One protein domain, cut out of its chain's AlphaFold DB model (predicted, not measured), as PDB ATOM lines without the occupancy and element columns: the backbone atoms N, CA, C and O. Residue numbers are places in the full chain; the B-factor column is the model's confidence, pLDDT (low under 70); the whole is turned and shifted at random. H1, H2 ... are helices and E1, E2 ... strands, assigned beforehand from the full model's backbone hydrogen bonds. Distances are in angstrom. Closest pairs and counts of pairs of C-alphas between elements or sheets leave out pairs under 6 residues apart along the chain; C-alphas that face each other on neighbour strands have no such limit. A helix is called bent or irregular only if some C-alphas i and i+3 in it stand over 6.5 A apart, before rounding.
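This is residues 21 to 148 of the 364 residues of an uncharacterized protein of bacterium ADurb.Bin374 (UniProt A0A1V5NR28). A strongly twisted sheet of five short parallel strands runs through the core, with H6 on one face, where the sheet curls round it, and H2 on the opposite face. H4 packs on H2, H3 on H4 and H5 on H3, while H1 sits by edge strand E2 and residues 134 to 148 form a tail with no named element. The printed part has 128 residues with six named helices and five named strands, in the order E1 H1 E2 H2 E3 H3 H4 E4 H5 E5 H6; the sheet's order is E2 E1 E3 E4 E5. The class is mixed, helices and strands, with under half of the residues in named elements. The whole is compact, with a radius of gyration of the C-alphas of 14.0 A, and rounded, spanning 37 by 32 by 27 A.

E1, residues 21 to 23, has E2, residues 44 to 47, on one side and E3, residues 63 to 66, on the other side. N 22 and O 45 are within hydrogen-bond range at 2.8 A, as are N 64 and O 21 at 2.8 A. E4, residues 101 to 104, is the next neighbour of E3, with N 65 and O 102 at 2.8 A, and E5, residues 121 to 123, is the edge strand beside E4, with N 103 and O 121 at 2.8 A. H1, residues 29 to 33, only grazes the sheet; its closest C-alpha pair with E2 is Thr 29 and Leu 46, 7.3 A. H2, residues 49 to 54, lies over E1 at a height over the sheet of 9.9 A, along the strands at 11 degrees on the local plane. H4, residues 84 to 93, touches H2 at a steep tilt of 61 degrees, the same way, the closest C-alphas being Ser 53 and Ala 88, 4.2 A. H3, residues 72 to 77, is not on the sheet and touches H4, the closest C-alphas being Leu 72 and Ala 86, 6.4 A. H5, residues 113 to 117, touches H3, the closest C-alphas being Ser 77 and Glu 114, 6.0 A. H4 and H5 are only just on the sheet, each with 5 pairs of C-alphas within 10 A, and each only grazes it. H6, residues 125 to 133, is on the face opposite to H2 and is irregular, C-alphas 126 and 129 being 7.2 A apart. E1, H1, E2 form a strand-helix-strand unit, two parallel neighbour strands joined through a helix, as do E3, H3 H4, E4 and E4, H5, E5; E2, H2, E3 form a split one, with E1 between its strands, and the four crossovers are right-handed. O i to N i+4 pairs are within hydrogen-bond range throughout H1, H3, H4 and H5, but in 0 of 2 in H2 and 1 of 5 in H6, where O i to N i+3 pairs are in range in 3 of 3 and 5 of 6.

E1 begins at C-alpha 21 (35.888, 6.381, 117.806). H4 measures 14.1 A from first to last C-alpha, and E4 10.0 A. H6, 15.0 A long, ends at C-alpha 133 (28.091, -4.506, 121.204).

The two farthest C-alphas, Thr 30 and Pro 145, are 37.8 A apart. The printed part has no cut, and no link is long. Mean pLDDT of the printed part is 75.7; residues 94 to 98 and 133 to 148 are among those under 70.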
ATOM      1  N   LEU A  21      34.986   5.263 118.050       91.25
ATOM      2  CA  LEU A  21      35.888   6.381 117.806       91.25
ATOM      3  C   LEU A  21      35.636   7.452 118.864       91.25
ATOM      4  O   LEU A  21      34.579   8.072 118.858       91.25
ATOM      5  N   ILE A  22      36.589   7.684 119.758       91.19
ATOM      6  CA  ILE A  22      36.490   8.695 120.811       91.19
ATOM      7  C   ILE A  22      37.323   9.906 120.389       91.19
ATOM      8  O   ILE A  22      38.541   9.810 120.247       91.19
ATOM      9  N   ALA A  23      36.667  11.044 120.179       91.69
ATOM     10  CA  ALA A  23      37.307  12.323 119.911       91.69
ATOM     11  C   ALA A  23      37.475  13.094 121.226       91.69
ATOM     12  O   ALA A  23      36.484  13.460 121.859       91.69
ATOM     13  N   SER A  24      38.721  13.309 121.650       90.81
ATOM     14  CA  SER A  24      39.060  14.009 122.890       90.81
ATOM     15  C   SER A  24      40.448  14.631 122.800       90.81
ATOM     16  O   SER A  24      41.376  14.010 122.281       90.81
ATOM     17  N   ASP A  25      40.603  15.825 123.365       85.06
ATOM     18  CA  ASP A  25      41.912  16.463 123.540       85.06
ATOM     19  C   ASP A  25      42.508  16.218 124.938       85.06
ATOM     20  O   ASP A  25      43.698  16.456 125.157       85.06
ATOM     21  N   THR A  26      41.698  15.729 125.885       86.50
ATOM     22  CA  THR A  26      42.050  15.623 127.312       86.50
ATOM     23  C   THR A  26      42.239  14.184 127.787       86.50
ATOM     24  O   THR A  26      43.104  13.935 128.629       86.50
ATOM     25  N   LEU A  27      41.481  13.230 127.239       88.19
ATOM     26  CA  LEU A  27      41.566  11.821 127.633       88.19
ATOM     27  C   LEU A  27      42.822  11.158 127.078       88.19
ATOM     28  O   LEU A  27      43.233  11.406 125.945       88.19
ATOM     29  N   LYS A  28      43.388  10.241 127.858       89.25
ATOM     30  CA  LYS A  28      44.433   9.311 127.425       89.25
ATOM     31  C   LYS A  28      43.900   7.886 127.413       89.25
ATOM     32  O   LYS A  28      42.930   7.548 128.087       89.25
ATOM     33  N   THR A  29      44.600   7.010 126.699       86.69
ATOM     34  CA  THR A  29      44.315   5.567 126.661       86.69
ATOM     35  C   THR A  29      44.221   4.960 128.065       86.69
ATOM     36  O   THR A  29      43.353   4.134 128.317       86.69
ATOM     37  N   THR A  30      45.068   5.403 128.999       86.06
ATOM     38  CA  THR A  30      45.058   4.942 130.397       86.06
ATOM     39  C   THR A  30      43.765   5.284 131.131       86.06
ATOM     40  O   THR A  30      43.322   4.500 131.965       86.06
ATOM     41  N   ASP A  31      43.151   6.423 130.809       86.69
ATOM     42  CA  ASP A  31      41.934   6.896 131.470       86.69
ATOM     43  C   ASP A  31      40.724   6.083 131.001       86.69
ATOM     44  O   ASP A  31      39.865   5.736 131.801       86.69
ATOM     45  N   LEU A  32      40.700   5.717 129.715       85.69
ATOM     46  CA  LEU A  32      39.627   4.929 129.099       85.69
ATOM     47  C   LEU A  32      39.605   3.464 129.554       85.69
ATOM     48  O   LEU A  32      38.540   2.853 129.571       85.69
ATOM     49  N   ILE A  33      40.754   2.915 129.951       87.50
ATOM     50  CA  ILE A  33      40.858   1.553 130.499       87.50
ATOM     51  C   ILE A  33      40.449   1.527 131.982       87.50
ATOM     52  O   ILE A  33      39.947   0.524 132.489       87.50
ATOM     53  N   ALA A  34      40.632   2.639 132.694       84.19
ATOM     54  CA  ALA A  34      40.264   2.758 134.096       84.19
ATOM     55  C   ALA A  34      38.750   3.025 134.287       84.19
ATOM     56  O   ALA A  34      38.062   3.517 133.384       84.19
ATOM     57  N   PRO A  35      38.186   2.735 135.477       80.06
ATOM     58  CA  PRO A  35      36.858   3.224 135.848       80.06
ATOM     59  C   PRO A  35      36.831   4.763 135.785       80.06
ATOM     60  O   PRO A  35      37.794   5.387 136.232       80.06
ATOM     61  N   PRO A  36      35.756   5.403 135.284       79.88
ATOM     62  CA  PRO A  36      34.402   4.876 135.067       79.88
ATOM     63  C   PRO A  36      34.116   4.320 133.658       79.88
ATOM     64  O   PRO A  36      32.972   3.952 133.396       79.88
ATOM     65  N   PHE A  37      35.107   4.286 132.762       84.12
ATOM     66  CA  PHE A  37      34.949   3.837 131.374       84.12
ATOM     67  C   PHE A  37      35.114   2.322 131.244       84.12
ATOM     68  O   PHE A  37      34.227   1.644 130.731       84.12
ATOM     69  N   GLY A  38      36.238   1.800 131.750       80.19
ATOM     70  CA  GLY A  38      36.545   0.374 131.749       80.19
ATOM     71  C   GLY A  38      36.587  -0.254 130.354       80.19
ATOM     72  O   GLY A  38      36.134  -1.378 130.205       80.19
ATOM     73  N   LEU A  39      37.042   0.445 129.316       85.06
ATOM     74  CA  LEU A  39      37.105  -0.107 127.960       85.06
ATOM     75  C   LEU A  39      38.372  -0.945 127.756       85.06
ATOM     76  O   LEU A  39      39.445  -0.591 128.244       85.06
ATOM     77  N   GLU A  40      38.268  -2.022 126.985       85.19
ATOM     78  CA  GLU A  40      39.444  -2.769 126.536       85.19
ATOM     79  C   GLU A  40      40.156  -2.016 125.393       85.19
ATOM     80  O   GLU A  40      39.501  -1.321 124.611       85.19
ATOM     81  N   PRO A  41      41.486  -2.146 125.221       82.50
ATOM     82  CA  PRO A  41      42.230  -1.426 124.178       82.50
ATOM     83  C   PRO A  41      41.742  -1.673 122.740       82.50
ATOM     84  O   PRO A  41      41.972  -0.850 121.860       82.50
ATOM     85  N   GLU A  42      41.085  -2.807 122.495       83.94
ATOM     86  CA  GLU A  42      40.520  -3.181 121.193       83.94
ATOM     87  C   GLU A  42      39.140  -2.542 120.937       83.94
ATOM     88  O   GLU A  42      38.674  -2.498 119.798       83.94
ATOM     89  N   GLU A  43      38.489  -2.015 121.979       84.94
ATOM     90  CA  GLU A  43      37.129  -1.470 121.927       84.94
ATOM     91  C   GLU A  43      37.084   0.007 121.524       84.94
ATOM     92  O   GLU A  43      36.000   0.533 121.264       84.94
ATOM     93  N   PHE A  44      38.223   0.703 121.449       88.94
ATOM     94  CA  PHE A  44      38.238   2.127 121.129       88.94
ATOM     95  C   PHE A  44      39.441   2.576 120.300       88.94
ATOM     96  O   PHE A  44      40.531   2.017 120.337       88.94
ATOM     97  N   VAL A  45      39.237   3.672 119.577       91.00
ATOM     98  CA  VAL A  45      40.274   4.458 118.918       91.00
ATOM     99  C   VAL A  45      40.146   5.886 119.418       91.00
ATOM    100  O   VAL A  45      39.079   6.485 119.315       91.00
ATOM    101  N   LEU A  46      41.233   6.433 119.953       90.75
ATOM    102  CA  LEU A  46      41.290   7.806 120.440       90.75
ATOM    103  C   LEU A  46      41.841   8.727 119.346       90.75
ATOM    104  O   LEU A  46      42.863   8.426 118.729       90.75
ATOM    105  N   THR A  47      41.171   9.849 119.107       91.69
ATOM    106  CA  THR A  47      41.578  10.861 118.127       91.69
ATOM    107  C   THR A  47      41.270  12.270 118.629       91.69
ATOM    108  O   THR A  47      40.586  12.440 119.636       91.69
ATOM    109  N   ARG A  48      41.744  13.288 117.906       89.06
ATOM    110  CA  ARG A  48      41.341  14.686 118.111       89.06
ATOM    111  C   ARG A  48      40.144  15.038 117.241       89.06
ATOM    112  O   ARG A  48      39.946  14.444 116.180       89.06
ATOM    113  N   LEU A  49      39.383  16.050 117.650       86.38
ATOM    114  CA  LEU A  49      38.157  16.441 116.952       86.38
ATOM    115  C   LEU A  49      38.409  16.890 115.499       86.38
ATOM    116  O   LEU A  49      37.690  16.494 114.587       86.38
ATOM    117  N   GLU A  50      39.483  17.641 115.254       85.75
ATOM    118  CA  GLU A  50      39.862  18.131 113.916       85.75
ATOM    119  C   GLU A  50      40.171  16.992 112.929       85.75
ATOM    120  O   GLU A  50      39.934  17.096 111.722       85.75
ATOM    121  N   SER A  51      40.675  15.868 113.450       85.75
ATOM    122  CA  SER A  51      41.053  14.698 112.652       85.75
ATOM    123  C   SER A  51      39.847  13.916 112.127       85.75
ATOM    124  O   SER A  51      40.015  13.058 111.263       85.75
ATOM    125  N   LEU A  52      38.627  14.218 112.591       85.38
ATOM    126  CA  LEU A  52      37.410  13.583 112.082       85.38
ATOM    127  C   LEU A  52      37.191  13.878 110.589       85.38
ATOM    128  O   LEU A  52      36.702  13.017 109.868       85.38
ATOM    129  N   SER A  53      37.636  15.037 110.094       81.56
ATOM    130  CA  SER A  53      37.492  15.448 108.685       81.56
ATOM    131  C   SER A  53      38.151  14.502 107.667       81.56
ATOM    132  O   SER A  53      37.731  14.448 106.513       81.56
ATOM    133  N   VAL A  54      39.173  13.748 108.083       80.38
ATOM    134  CA  VAL A  54      39.996  12.895 107.203       80.38
ATOM    135  C   VAL A  54      39.784  11.397 107.437       80.38
ATOM    136  O   VAL A  54      40.468  10.568 106.836       80.38
ATOM    137  N   MET A  55      38.853  11.023 108.317       79.88
ATOM    138  CA  MET A  55      38.623   9.635 108.713       79.88
ATOM    139  C   MET A  55      37.397   9.026 108.029       79.88
ATOM    140  O   MET A  55      36.353   9.649 107.898       79.88
ATOM    141  N   GLY A  56      37.509   7.753 107.642       78.50
ATOM    142  CA  GLY A  56      36.363   6.949 107.216       78.50
ATOM    143  C   GLY A  56      35.667   6.290 108.409       78.50
ATOM    144  O   GLY A  56      36.326   5.629 109.218       78.50
ATOM    145  N   PHE A  57      34.341   6.425 108.498       82.38
ATOM    146  CA  PHE A  57      33.592   6.019 109.694       82.38
ATOM    147  C   PHE A  57      32.966   4.619 109.659       82.38
ATOM    148  O   PHE A  57      32.588   4.093 110.700       82.38
ATOM    149  N   ALA A  58      32.915   3.971 108.492       77.12
ATOM    150  CA  ALA A  58      32.197   2.706 108.286       77.12
ATOM    151  C   ALA A  58      32.662   1.529 109.172       77.12
ATOM    152  O   ALA A  58      31.940   0.545 109.328       77.12
ATOM    153  N   ARG A  59      33.877   1.611 109.732       80.44
ATOM    154  CA  ARG A  59      34.470   0.578 110.597       80.44
ATOM    155  C   ARG A  59      34.114   0.717 112.079       80.44
ATOM    156  O   ARG A  59      34.390  -0.209 112.836       80.44
ATOM    157  N   PHE A  60      33.563   1.854 112.496       85.56
ATOM    158  CA  PHE A  60      33.289   2.139 113.902       85.56
ATOM    159  C   PHE A  60      31.844   1.802 114.266       85.56
ATOM    160  O   PHE A  60      30.952   1.865 113.420       85.56
ATOM    161  N   ALA A  61      31.614   1.440 115.530       83.12
ATOM    162  CA  ALA A  61      30.262   1.250 116.053       83.12
ATOM    163  C   ALA A  61      29.552   2.594 116.264       83.12
ATOM    164  O   ALA A  61      28.386   2.748 115.908       83.12
ATOM    165  N   ALA A  62      30.276   3.569 116.815       86.44
ATOM    166  CA  ALA A  62      29.808   4.924 117.064       86.44
ATOM    167  C   ALA A  62      30.990   5.901 117.141       86.44
ATOM    168  O   ALA A  62      32.135   5.492 117.362       86.44
ATOM    169  N   VAL A  63      30.698   7.195 117.005       89.38
ATOM    170  CA  VAL A  63      31.628   8.285 117.320       89.38
ATOM    171  C   VAL A  63      31.191   8.952 118.621       89.38
ATOM    172  O   VAL A  63      30.028   9.318 118.772       89.38
ATOM    173  N   VAL A  64      32.113   9.119 119.563       90.62
ATOM    174  CA  VAL A  64      31.877   9.730 120.873       90.62
ATOM    175  C   VAL A  64      32.736  10.979 120.997       90.62
ATOM    176  O   VAL A  64      33.952  10.918 120.850       90.62
ATOM    177  N   ILE A  65      32.110  12.112 121.288       90.44
ATOM    178  CA  ILE A  65      32.767  13.405 121.457       90.44
ATOM    179  C   ILE A  65      32.871  13.696 122.953       90.44
ATOM    180  O   ILE A  65      31.855  13.813 123.637       90.44
ATOM    181  N   HIS A  66      34.093  13.804 123.462       89.62
ATOM    182  CA  HIS A  66      34.372  14.140 124.855       89.62
ATOM    183  C   HIS A  66      34.749  15.612 124.987       89.62
ATOM    184  O   HIS A  66      35.598  16.090 124.241       89.62
ATOM    185  N   GLU A  67      34.128  16.301 125.949       84.75
ATOM    186  CA  GLU A  67      34.390  17.716 126.267       84.75
ATOM    187  C   GLU A  67      34.481  18.628 125.026       84.75
ATOM    188  O   GLU A  67      35.481  19.318 124.820       84.75
ATOM    189  N   PRO A  68      33.442  18.647 124.169       84.94
ATOM    190  CA  PRO A  68      33.418  19.555 123.031       84.94
ATOM    191  C   PRO A  68      33.483  21.020 123.497       84.94
ATOM    192  O   PRO A  68      32.926  21.351 124.550       84.94
ATOM    193  N   PRO A  69      34.092  21.925 122.708       86.06
ATOM    194  CA  PRO A  69      34.067  23.353 122.994       86.06
ATOM    195  C   PRO A  69      32.635  23.858 123.218       86.06
ATOM    196  O   PRO A  69      31.717  23.503 122.478       86.06
ATOM    197  N   VAL A  70      32.454  24.708 124.231       78.88
ATOM    198  CA  VAL A  70      31.133  25.127 124.748       78.88
ATOM    199  C   VAL A  70      30.235  25.742 123.668       78.88
ATOM    200  O   VAL A  70      29.017  25.589 123.705       78.88
ATOM    201  N   ASP A  71      30.821  26.430 122.691       82.56
ATOM    202  CA  ASP A  71      30.111  27.099 121.602       82.56
ATOM    203  C   ASP A  71      30.056  26.290 120.296       82.56
ATOM    204  O   ASP A  71      29.410  26.735 119.347       82.56
ATOM    205  N   LEU A  72      30.672  25.102 120.230       84.75
ATOM    206  CA  LEU A  72      30.798  24.315 118.998       84.75
ATOM    207  C   LEU A  72      29.435  23.958 118.396       84.75
ATOM    208  O   LEU A  72      29.165  24.263 117.236       84.75
ATOM    209  N   PHE A  73      28.545  23.350 119.182       81.88
ATOM    210  CA  PHE A  73      27.232  22.933 118.676       81.88
ATOM    211  C   PHE A  73      26.315  24.111 118.384       81.88
ATOM    212  O   PHE A  73      25.558  24.065 117.424       81.88
ATOM    213  N   ARG A  74      26.431  25.195 119.161       78.62
ATOM    214  CA  ARG A  74      25.696  26.435 118.907       78.62
ATOM    215  C   ARG A  74      26.131  27.087 117.594       78.62
ATOM    216  O   ARG A  74      25.309  27.633 116.874       78.62
ATOM    217  N   ARG A  75      27.422  27.043 117.263       79.81
ATOM    218  CA  ARG A  75      27.923  27.509 115.962       79.81
ATOM    219  C   ARG A  75      27.434  26.620 114.827       79.81
ATOM    220  O   ARG A  75      26.971  27.134 113.814       79.81
ATOM    221  N   LEU A  76      27.488  25.304 115.017       77.69
ATOM    222  CA  LEU A  76      27.049  24.341 114.008       77.69
ATOM    223  C   LEU A  76      25.546  24.395 113.741       77.69
ATOM    224  O   LEU A  76      25.147  24.311 112.583       77.69
ATOM    225  N   SER A  77      24.715  24.602 114.766       71.44
ATOM    226  CA  SER A  77      23.271  24.796 114.582       71.44
ATOM    227  C   SER A  77      22.951  26.072 113.788       71.44
ATOM    228  O   SER A  77      21.987  26.098 113.027       71.44
ATOM    229  N   LEU A  78      23.818  27.089 113.872       71.50
ATOM    230  CA  LEU A  78      23.793  28.304 113.043       71.50
ATOM    231  C   LEU A  78      24.490  28.132 111.676       71.50
ATOM    232  O   LEU A  78      24.602  29.084 110.901       71.50
ATOM    233  N   GLY A  79      24.996  26.938 111.362       70.44
ATOM    234  CA  GLY A  79      25.727  26.655 110.124       70.44
ATOM    235  C   GLY A  79      27.074  27.379 110.003       70.44
ATOM    236  O   GLY A  79      27.584  27.532 108.893       70.44
ATOM    237  N   LEU A  80      27.646  27.856 111.111       75.00
ATOM    238  CA  LEU A  80      28.971  28.471 111.135       75.00
ATOM    239  C   LEU A  80      30.047  27.383 111.137       75.00
ATOM    240  O   LEU A  80      30.089  26.534 112.028       75.00
ATOM    241  N   ARG A  81      30.929  27.439 110.137       81.50
ATOM    242  CA  ARG A  81      32.043  26.497 109.939       81.50
ATOM    243  C   ARG A  81      33.385  27.220 109.861       81.50
ATOM    244  O   ARG A  81      34.249  26.924 109.046       81.50
ATOM    245  N   ASP A  82      33.525  28.245 110.687       79.56
ATOM    246  CA  ASP A  82      34.670  29.154 110.695       79.56
ATOM    247  C   ASP A  82      35.922  28.557 111.358       79.56
ATOM    248  O   ASP A  82      36.981  29.185 111.367       79.56
ATOM    249  N   ARG A  83      35.816  27.341 111.904       84.25
ATOM    250  CA  ARG A  83      36.872  26.650 112.640       84.25
ATOM    251  C   ARG A  83      37.054  25.204 112.149       84.25
ATOM    252  O   ARG A  83      36.087  24.589 111.692       84.25
ATOM    253  N   PRO A  84      38.271  24.638 112.259       82.50
ATOM    254  CA  PRO A  84      38.561  23.283 111.781       82.50
ATOM    255  C   PRO A  84      37.787  22.199 112.545       82.50
ATOM    256  O   PRO A  84      37.379  21.204 111.953       82.50
ATOM    257  N   ASP A  85      37.538  22.406 113.839       85.25
ATOM    258  CA  ASP A  85      36.716  21.537 114.685       85.25
ATOM    259  C   ASP A  85      35.245  21.497 114.222       85.25
ATOM    260  O   ASP A  85      34.660  20.418 114.093       85.25
ATOM    261  N   ALA A  86      34.672  22.656 113.895       84.00
ATOM    262  CA  ALA A  86      33.328  22.784 113.342       84.00
ATOM    263  C   ALA A  86      33.208  22.118 111.963       84.00
ATOM    264  O   ALA A  86      32.297  21.324 111.747       84.00
ATOM    265  N   GLU A  87      34.145  22.365 111.044       83.25
ATOM    266  CA  GLU A  87      34.116  21.747 109.709       83.25
ATOM    267  C   GLU A  87      34.275  20.217 109.772       83.25
ATOM    268  O   GLU A  87      33.587  19.480 109.060       83.25
ATOM    269  N   ALA A  88      35.141  19.716 110.661       84.75
ATOM    270  CA  ALA A  88      35.345  18.284 110.860       84.75
ATOM    271  C   ALA A  88      34.089  17.596 111.411       84.75
ATOM    272  O   ALA A  88      33.673  16.551 110.901       84.75
ATOM    273  N   LEU A  89      33.446  18.203 112.410       84.56
ATOM    274  CA  LEU A  89      32.204  17.685 112.965       84.56
ATOM    275  C   LEU A  89      31.047  17.794 111.962       84.56
ATOM    276  O   LEU A  89      30.249  16.867 111.846       84.56
ATOM    277  N   TRP A  90      30.979  18.865 111.172       80.50
ATOM    278  CA  TRP A  90      29.987  18.987 110.106       80.50
ATOM    279  C   TRP A  90      30.160  17.912 109.027       80.50
ATOM    280  O   TRP A  90      29.186  17.313 108.565       80.50
ATOM    281  N   SER A  91      31.402  17.624 108.639       78.44
ATOM    282  CA  SER A  91      31.718  16.552 107.688       78.44
ATOM    283  C   SER A  91      31.254  15.186 108.200       78.44
ATOM    284  O   SER A  91      30.742  14.385 107.424       78.44
ATOM    285  N   LEU A  92      31.352  14.945 109.510       79.62
ATOM    286  CA  LEU A  92      30.804  13.753 110.160       79.62
ATOM    287  C   LEU A  92      29.262  13.758 110.170       79.62
ATOM    288  O   LEU A  92      28.644  12.772 109.771       79.62
ATOM    289  N   ILE A  93      28.636  14.867 110.582       75.69
ATOM    290  CA  ILE A  93      27.171  15.007 110.696       75.69
ATOM    291  C   ILE A  93      26.492  14.864 109.324       75.69
ATOM    292  O   ILE A  93      25.525  14.129 109.153       75.69
ATOM    293  N   SER A  94      27.038  15.499 108.289       68.56
ATOM    294  CA  SER A  94      26.529  15.370 106.915       68.56
ATOM    295  C   SER A  94      26.624  13.936 106.365       68.56
ATOM    296  O   SER A  94      25.914  13.579 105.422       68.56
ATOM    297  N   GLN A  95      27.442  13.081 106.988       65.94
ATOM    298  CA  GLN A  95      27.608  11.662 106.672       65.94
ATOM    299  C   GLN A  95      26.879  10.719 107.656       65.94
ATOM    300  O   GLN A  95      27.113   9.504 107.607       65.94
ATOM    301  N   ILE A  96      25.957  11.231 108.494       55.62
ATOM    302  CA  ILE A  96      25.208  10.507 109.559       55.62
ATOM    303  C   ILE A  96      24.526   9.213 109.098       55.62
ATOM    304  O   ILE A  96      24.220   8.343 109.907       55.62
ATOM    305  N   ARG A  97      24.353   9.005 107.791       53.06
ATOM    306  CA  ARG A  97      23.880   7.721 107.251       53.06
ATOM    307  C   ARG A  97      24.821   6.538 107.532       53.06
ATOM    308  O   ARG A  97      24.412   5.408 107.289       53.06
ATOM    309  N   SER A  98      26.052   6.769 108.002       57.31
ATOM    310  CA  SER A  98      27.070   5.720 108.173       57.31
ATOM    311  C   SER A  98      27.415   5.350 109.621       57.31
ATOM    312  O   SER A  98      27.834   4.214 109.840       57.31
ATOM    313  N   VAL A  99      27.244   6.253 110.598       75.00
ATOM    314  CA  VAL A  99      27.659   6.017 111.993       75.00
ATOM    315  C   VAL A  99      26.866   6.894 112.983       75.00
ATOM    316  O   VAL A  99      26.668   8.080 112.710       75.00
ATOM    317  N   PRO A 100      26.408   6.361 114.131       82.81
ATOM    318  CA  PRO A 100      25.794   7.168 115.184       82.81
ATOM    319  C   PRO A 100      26.835   8.017 115.932       82.81
ATOM    320  O   PRO A 100      27.966   7.576 116.155       82.81
ATOM    321  N   VAL A 101      26.441   9.225 116.348       85.31
ATOM    322  CA  VAL A 101      27.307  10.199 117.035       85.31
ATOM    323  C   VAL A 101      26.729  10.545 118.409       85.31
ATOM    324  O   VAL A 101      25.539  10.841 118.529       85.31
ATOM    325  N   PHE A 102      27.575  10.537 119.439       87.19
ATOM    326  CA  PHE A 102      27.205  10.839 120.820       87.19
ATOM    327  C   PHE A 102      28.140  11.872 121.448       87.19
ATOM    328  O   PHE A 102      29.343  11.856 121.201       87.19
ATOM    329  N   VAL A 103      27.612  12.721 122.326       88.62
ATOM    330  CA  VAL A 103      28.400  13.548 123.248       88.62
ATOM    331  C   VAL A 103      28.468  12.860 124.601       88.62
ATOM    332  O   VAL A 103      27.452  12.430 125.150       88.62
ATOM    333  N   LEU A 104      29.675  12.758 125.145       87.38
ATOM    334  CA  LEU A 104      29.910  12.193 126.459       87.38
ATOM    335  C   LEU A 104      29.547  13.222 127.536       87.38
ATOM    336  O   LEU A 104      30.129  14.302 127.600       87.38
ATOM    337  N   SER A 105      28.579  12.874 128.379       84.06
ATOM    338  CA  SER A 105      28.104  13.682 129.500       84.06
ATOM    339  C   SER A 105      28.382  12.977 130.825       84.06
ATOM    340  O   SER A 105      28.380  11.750 130.917       84.06
ATOM    341  N   ALA A 106      28.581  13.760 131.886       77.31
ATOM    342  CA  ALA A 106      28.751  13.238 133.239       77.31
ATOM    343  C   ALA A 106      27.458  12.622 133.809       77.31
ATOM    344  O   ALA A 106      27.515  11.824 134.745       77.31
ATOM    345  N   LYS A 107      26.290  12.996 133.270       75.56
ATOM    346  CA  LYS A 107      24.972  12.537 133.728       75.56
ATOM    347  C   LYS A 107      24.065  12.209 132.550       75.56
ATOM    348  O   LYS A 107      24.195  12.777 131.468       75.56
ATOM    349  N   ILE A 108      23.124  11.295 132.789       71.00
ATOM    350  CA  ILE A 108      22.052  10.996 131.839       71.00
ATOM    351  C   ILE A 108      21.096  12.186 131.854       71.00
ATOM    352  O   ILE A 108      20.292  12.341 132.771       71.00
ATOM    353  N   GLU A 109      21.217  13.035 130.845       67.56
ATOM    354  CA  GLU A 109      20.386  14.216 130.655       67.56
ATOM    355  C   GLU A 109      19.830  14.212 129.236       67.56
ATOM    356  O   GLU A 109      20.440  13.668 128.307       67.56
ATOM    357  N   ARG A 110      18.647  14.810 129.080       64.00
ATOM    358  CA  ARG A 110      18.050  15.000 127.762       64.00
ATOM    359  C   ARG A 110      19.002  15.866 126.924       64.00
ATOM    360  O   ARG A 110      19.441  16.896 127.439       64.00
ATOM    361  N   PRO A 111      19.326  15.477 125.677       70.38
ATOM    362  CA  PRO A 111      20.187  16.288 124.830       70.38
ATOM    363  C   PRO A 111      19.597  17.700 124.690       70.38
ATOM    364  O   PRO A 111      18.381  17.825 124.496       70.38
ATOM    365  N   PRO A 112      20.426  18.755 124.783       72.94
ATOM    366  CA  PRO A 112      20.035  20.105 124.403       72.94
ATOM    367  C   PRO A 112      19.416  20.134 123.004       72.94
ATOM    368  O   PRO A 112      19.690  19.262 122.168       72.94
ATOM    369  N   THR A 113      18.579  21.137 122.743       69.56
ATOM    370  CA  THR A 113      17.885  21.289 121.459       69.56
ATOM    371  C   THR A 113      18.883  21.325 120.303       69.56
ATOM    372  O   THR A 113      18.690  20.629 119.314       69.56
ATOM    373  N   GLU A 114      20.024  21.996 120.482       72.00
ATOM    374  CA  GLU A 114      21.072  22.112 119.464       72.00
ATOM    375  C   GLU A 114      21.674  20.754 119.071       72.00
ATOM    376  O   GLU A 114      22.015  20.542 117.911       72.00
ATOM    377  N   LEU A 115      21.801  19.818 120.022       73.12
ATOM    378  CA  LEU A 115      22.271  18.456 119.741       73.12
ATOM    379  C   LEU A 115      21.178  17.603 119.101       73.12
ATOM    380  O   LEU A 115      21.452  16.846 118.171       73.12
ATOM    381  N   SER A 116      19.946  17.751 119.593       70.25
ATOM    382  CA  SER A 116      18.783  17.023 119.084       70.25
ATOM    383  C   SER A 116      18.522  17.350 117.613       70.25
ATOM    384  O   SER A 116      18.330  16.436 116.813       70.25
ATOM    385  N   ASP A 117      18.606  18.630 117.244       64.50
ATOM    386  CA  ASP A 117      18.415  19.112 115.872       64.50
ATOM    387  C   ASP A 117      19.484  18.579 114.910       64.50
ATOM    388  O   ASP A 117      19.206  18.331 113.737       64.50
ATOM    389  N   LEU A 118      20.706  18.365 115.408       69.19
ATOM    390  CA  LEU A 118      21.824  17.804 114.646       69.19
ATOM    391  C   LEU A 118      21.849  16.266 114.649       69.19
ATOM    392  O   LEU A 118      22.702  15.665 113.995       69.19
ATOM    393  N   GLY A 119      20.944  15.612 115.384       70.31
ATOM    394  CA  GLY A 119      20.900  14.152 115.489       70.31
ATOM    395  C   GLY A 119      21.979  13.527 116.340       70.31
ATOM    396  O   GLY A 119      22.276  12.342 116.184       70.31
ATOM    397  N   ILE A 120      22.565  14.318 117.229       78.62
ATOM    398  CA  ILE A 120      23.623  13.885 118.122       78.62
ATOM    399  C   ILE A 120      22.997  13.491 119.461       78.62
ATOM    400  O   ILE A 120      22.317  14.285 120.112       78.62
ATOM    401  N   GLY A 121      23.232  12.249 119.879       80.12
ATOM    402  CA  GLY A 121      22.783  11.755 121.180       80.12
ATOM    403  C   GLY A 121      23.712  12.174 122.319       80.12
ATOM    404  O   GLY A 121      24.821  12.655 122.104       80.12
ATOM    405  N   THR A 122      23.296  11.928 123.557       83.38
ATOM    406  CA  THR A 122      24.158  12.005 124.746       83.38
ATOM    407  C   THR A 122      24.396  10.602 125.302       83.38
ATOM    408  O   THR A 122      23.514   9.744 125.257       83.38
ATOM    409  N   THR A 123      25.596  10.339 125.814       85.38
ATOM    410  CA  THR A 123      25.938   9.076 126.486       85.38
ATOM    411  C   THR A 123      26.753   9.338 127.747       85.38
ATOM    412  O   THR A 123      27.275  10.433 127.934       85.38
ATOM    413  N   VAL A 124      26.855   8.343 128.625       87.06
ATOM    414  CA  VAL A 124      27.627   8.414 129.873       87.06
ATOM    415  C   VAL A 124      28.789   7.420 129.844       87.06
ATOM    416  O   VAL A 124      28.672   6.388 129.180       87.06
ATOM    417  N   PRO A 125      29.885   7.665 130.593       85.38
ATOM    418  CA  PRO A 125      31.070   6.800 130.604       85.38
ATOM    419  C   PRO A 125      30.768   5.307 130.786       85.38
ATOM    420  O   PRO A 125      31.293   4.470 130.061       85.38
ATOM    421  N   GLN A 126      29.840   4.988 131.689       82.88
ATOM    422  CA  GLN A 126      29.457   3.616 132.049       82.88
ATOM    423  C   GLN A 126      28.753   2.857 130.913       82.88
ATOM    424  O   GLN A 126      28.719   1.630 130.924       82.88
ATOM    425  N   ARG A 127      28.182   3.577 129.937       82.62
ATOM    426  CA  ARG A 127      27.428   3.012 128.810       82.62
ATOM    427  C   ARG A 127      28.240   2.892 127.527       82.62
ATOM    428  O   ARG A 127      27.726   2.383 126.537       82.62
ATOM    429  N   LEU A 128      29.501   3.327 127.516       83.00
ATOM    430  CA  LEU A 128      30.320   3.234 126.307       83.00
ATOM    431  C   LEU A 128      30.484   1.784 125.847       83.00
ATOM    432  O   LEU A 128      30.301   1.504 124.670       83.00
ATOM    433  N   ARG A 129      30.698   0.838 126.766       79.19
ATOM    434  CA  ARG A 129      30.846  -0.581 126.407       79.19
ATOM    435  C   ARG A 129      29.589  -1.169 125.744       79.19
ATOM    436  O   ARG A 129      29.697  -2.025 124.871       79.19
ATOM    437  N   GLU A 130      28.399  -0.680 126.098       81.12
ATOM    438  CA  GLU A 130      27.135  -1.097 125.468       81.12
ATOM    439  C   GLU A 130      27.093  -0.693 123.980       81.12
ATOM    440  O   GLU A 130      26.580  -1.441 123.143       81.12
ATOM    441  N   LEU A 131      27.703   0.446 123.629       78.12
ATOM    442  CA  LEU A 131      27.794   0.940 122.251       78.12
ATOM    443  C   LEU A 131      28.737   0.103 121.372       78.12
ATOM    444  O   LEU A 131      28.582   0.116 120.156       78.12
ATOM    445  N   CYS A 132      29.681  -0.644 121.957       72.31
ATOM    446  CA  CYS A 132      30.577  -1.548 121.222       72.31
ATOM    447  C   CYS A 132      29.867  -2.821 120.721       72.31
ATOM    448  O   CYS A 132      30.342  -3.470 119.786       72.31
ATOM    449  N   VAL A 133      28.755  -3.198 121.367       67.00
ATOM    450  CA  VAL A 133      28.091  -4.506 121.204       67.00
ATOM    451  C   VAL A 133      26.751  -4.397 120.468       67.00
ATOM    452  O   VAL A 133      26.324  -5.358 119.824       67.00
ATOM    453  N   ALA A 134      26.078  -3.247 120.536       55.22
ATOM    454  CA  ALA A 134      24.764  -3.078 119.927       55.22
ATOM    455  C   ALA A 134      24.833  -3.086 118.383       55.22
ATOM    456  O   ALA A 134      25.633  -2.351 117.795       55.22
ATOM    457  N   PRO A 135      23.989  -3.878 117.689       46.69
ATOM    458  CA  PRO A 135      23.847  -3.756 116.249       46.69
ATOM    459  C   PRO A 135      23.255  -2.385 115.920       46.69
ATOM    460  O   PRO A 135      22.387  -1.870 116.626       46.69
ATOM    461  N   ALA A 136      23.738  -1.791 114.832       48.97
ATOM    462  CA  ALA A 136      23.203  -0.539 114.335       48.97
ATOM    463  C   ALA A 136      21.681  -0.649 114.116       48.97
ATOM    464  O   ALA A 136      21.221  -1.592 113.470       48.97
ATOM    465  N   VAL A 137      20.976   0.404 114.553       45.28
ATOM    466  CA  VAL A 137      19.640   0.871 114.130       45.28
ATOM    467  C   VAL A 137      18.471   0.634 115.116       45.28
ATOM    468  O   VAL A 137      18.074  -0.489 115.393       45.28
ATOM    469  N   ASN A 138      17.860   1.772 115.484       37.56
ATOM    470  CA  ASN A 138      16.491   2.028 115.964       37.56
ATOM    471  C   ASN A 138      16.050   1.568 117.365       37.56
ATOM    472  O   ASN A 138      16.045   0.392 117.695       37.56
ATOM    473  N   ASP A 139      15.553   2.565 118.106       39.44
ATOM    474  CA  ASP A 139      14.630   2.499 119.242       39.44
ATOM    475  C   ASP A 139      14.941   1.513 120.373       39.44
ATOM    476  O   ASP A 139      14.613   0.331 120.335       39.44
ATOM    477  N   SER A 140      15.409   2.063 121.495       33.66
ATOM    478  CA  SER A 140      14.677   1.932 122.765       33.66
ATOM    479  C   SER A 140      15.362   2.720 123.886       33.66
ATOM    480  O   SER A 140      16.509   2.464 124.240       33.66
ATOM    481  N   GLY A 141      14.630   3.666 124.491       31.67
ATOM    482  CA  GLY A 141      14.891   4.077 125.878       31.67
ATOM    483  C   GLY A 141      15.055   5.566 126.195       31.67
ATOM    484  O   GLY A 141      15.348   5.876 127.345       31.67
ATOM    485  N   SER A 142      14.848   6.492 125.255       31.47
ATOM    486  CA  SER A 142      14.817   7.934 125.551       31.47
ATOM    487  C   SER A 142      13.431   8.496 125.249       31.47
ATOM    488  O   SER A 142      13.035   8.604 124.092       31.47
ATOM    489  N   SER A 143      12.685   8.848 126.293       29.23
ATOM    490  CA  SER A 143      11.392   9.526 126.224       29.23
ATOM    491  C   SER A 143      11.536  10.929 125.618       29.23
ATOM    492  O   SER A 143      11.758  11.925 126.302       29.23
ATOM    493  N   GLY A 144      11.375  11.010 124.302       24.86
ATOM    494  CA  GLY A 144      11.233  12.245 123.541       24.86
ATOM    495  C   GLY A 144      10.721  11.921 122.135       24.86
ATOM    496  O   GLY A 144      10.969  10.813 121.665       24.86
ATOM    497  N   PRO A 145       9.979  12.827 121.472       28.52
ATOM    498  CA  PRO A 145       9.469  12.580 120.129       28.52
ATOM    499  C   PRO A 145      10.648  12.353 119.176       28.52
ATOM    500  O   PRO A 145      11.427  13.264 118.906       28.52
ATOM    501  N   SER A 146      10.797  11.115 118.710       34.91
ATOM    502  CA  SER A 146      11.836  10.674 117.789       34.91
ATOM    503  C   SER A 146      11.444  11.030 116.356       34.91
ATOM    504  O   SER A 146      10.983  10.197 115.582       34.91
ATOM    505  N   ILE A 147      11.646  12.291 115.974       39.53
ATOM    506  CA  ILE A 147      11.896  12.577 114.560       39.53
ATOM    507  C   ILE A 147      13.352  12.157 114.325       39.53
ATOM    508  O   ILE A 147      14.240  12.723 114.964       39.53
ATOM    509  N   PRO A 148      13.645  11.149 113.483       42.38
ATOM    510  CA  PRO A 148      15.023  10.807 113.166       42.38
ATOM    511  C   PRO A 148      15.678  12.042 112.544       42.38
ATOM    512  O   PRO A 148      15.285  12.488 111.465       42.38
TER     513      PRO A 148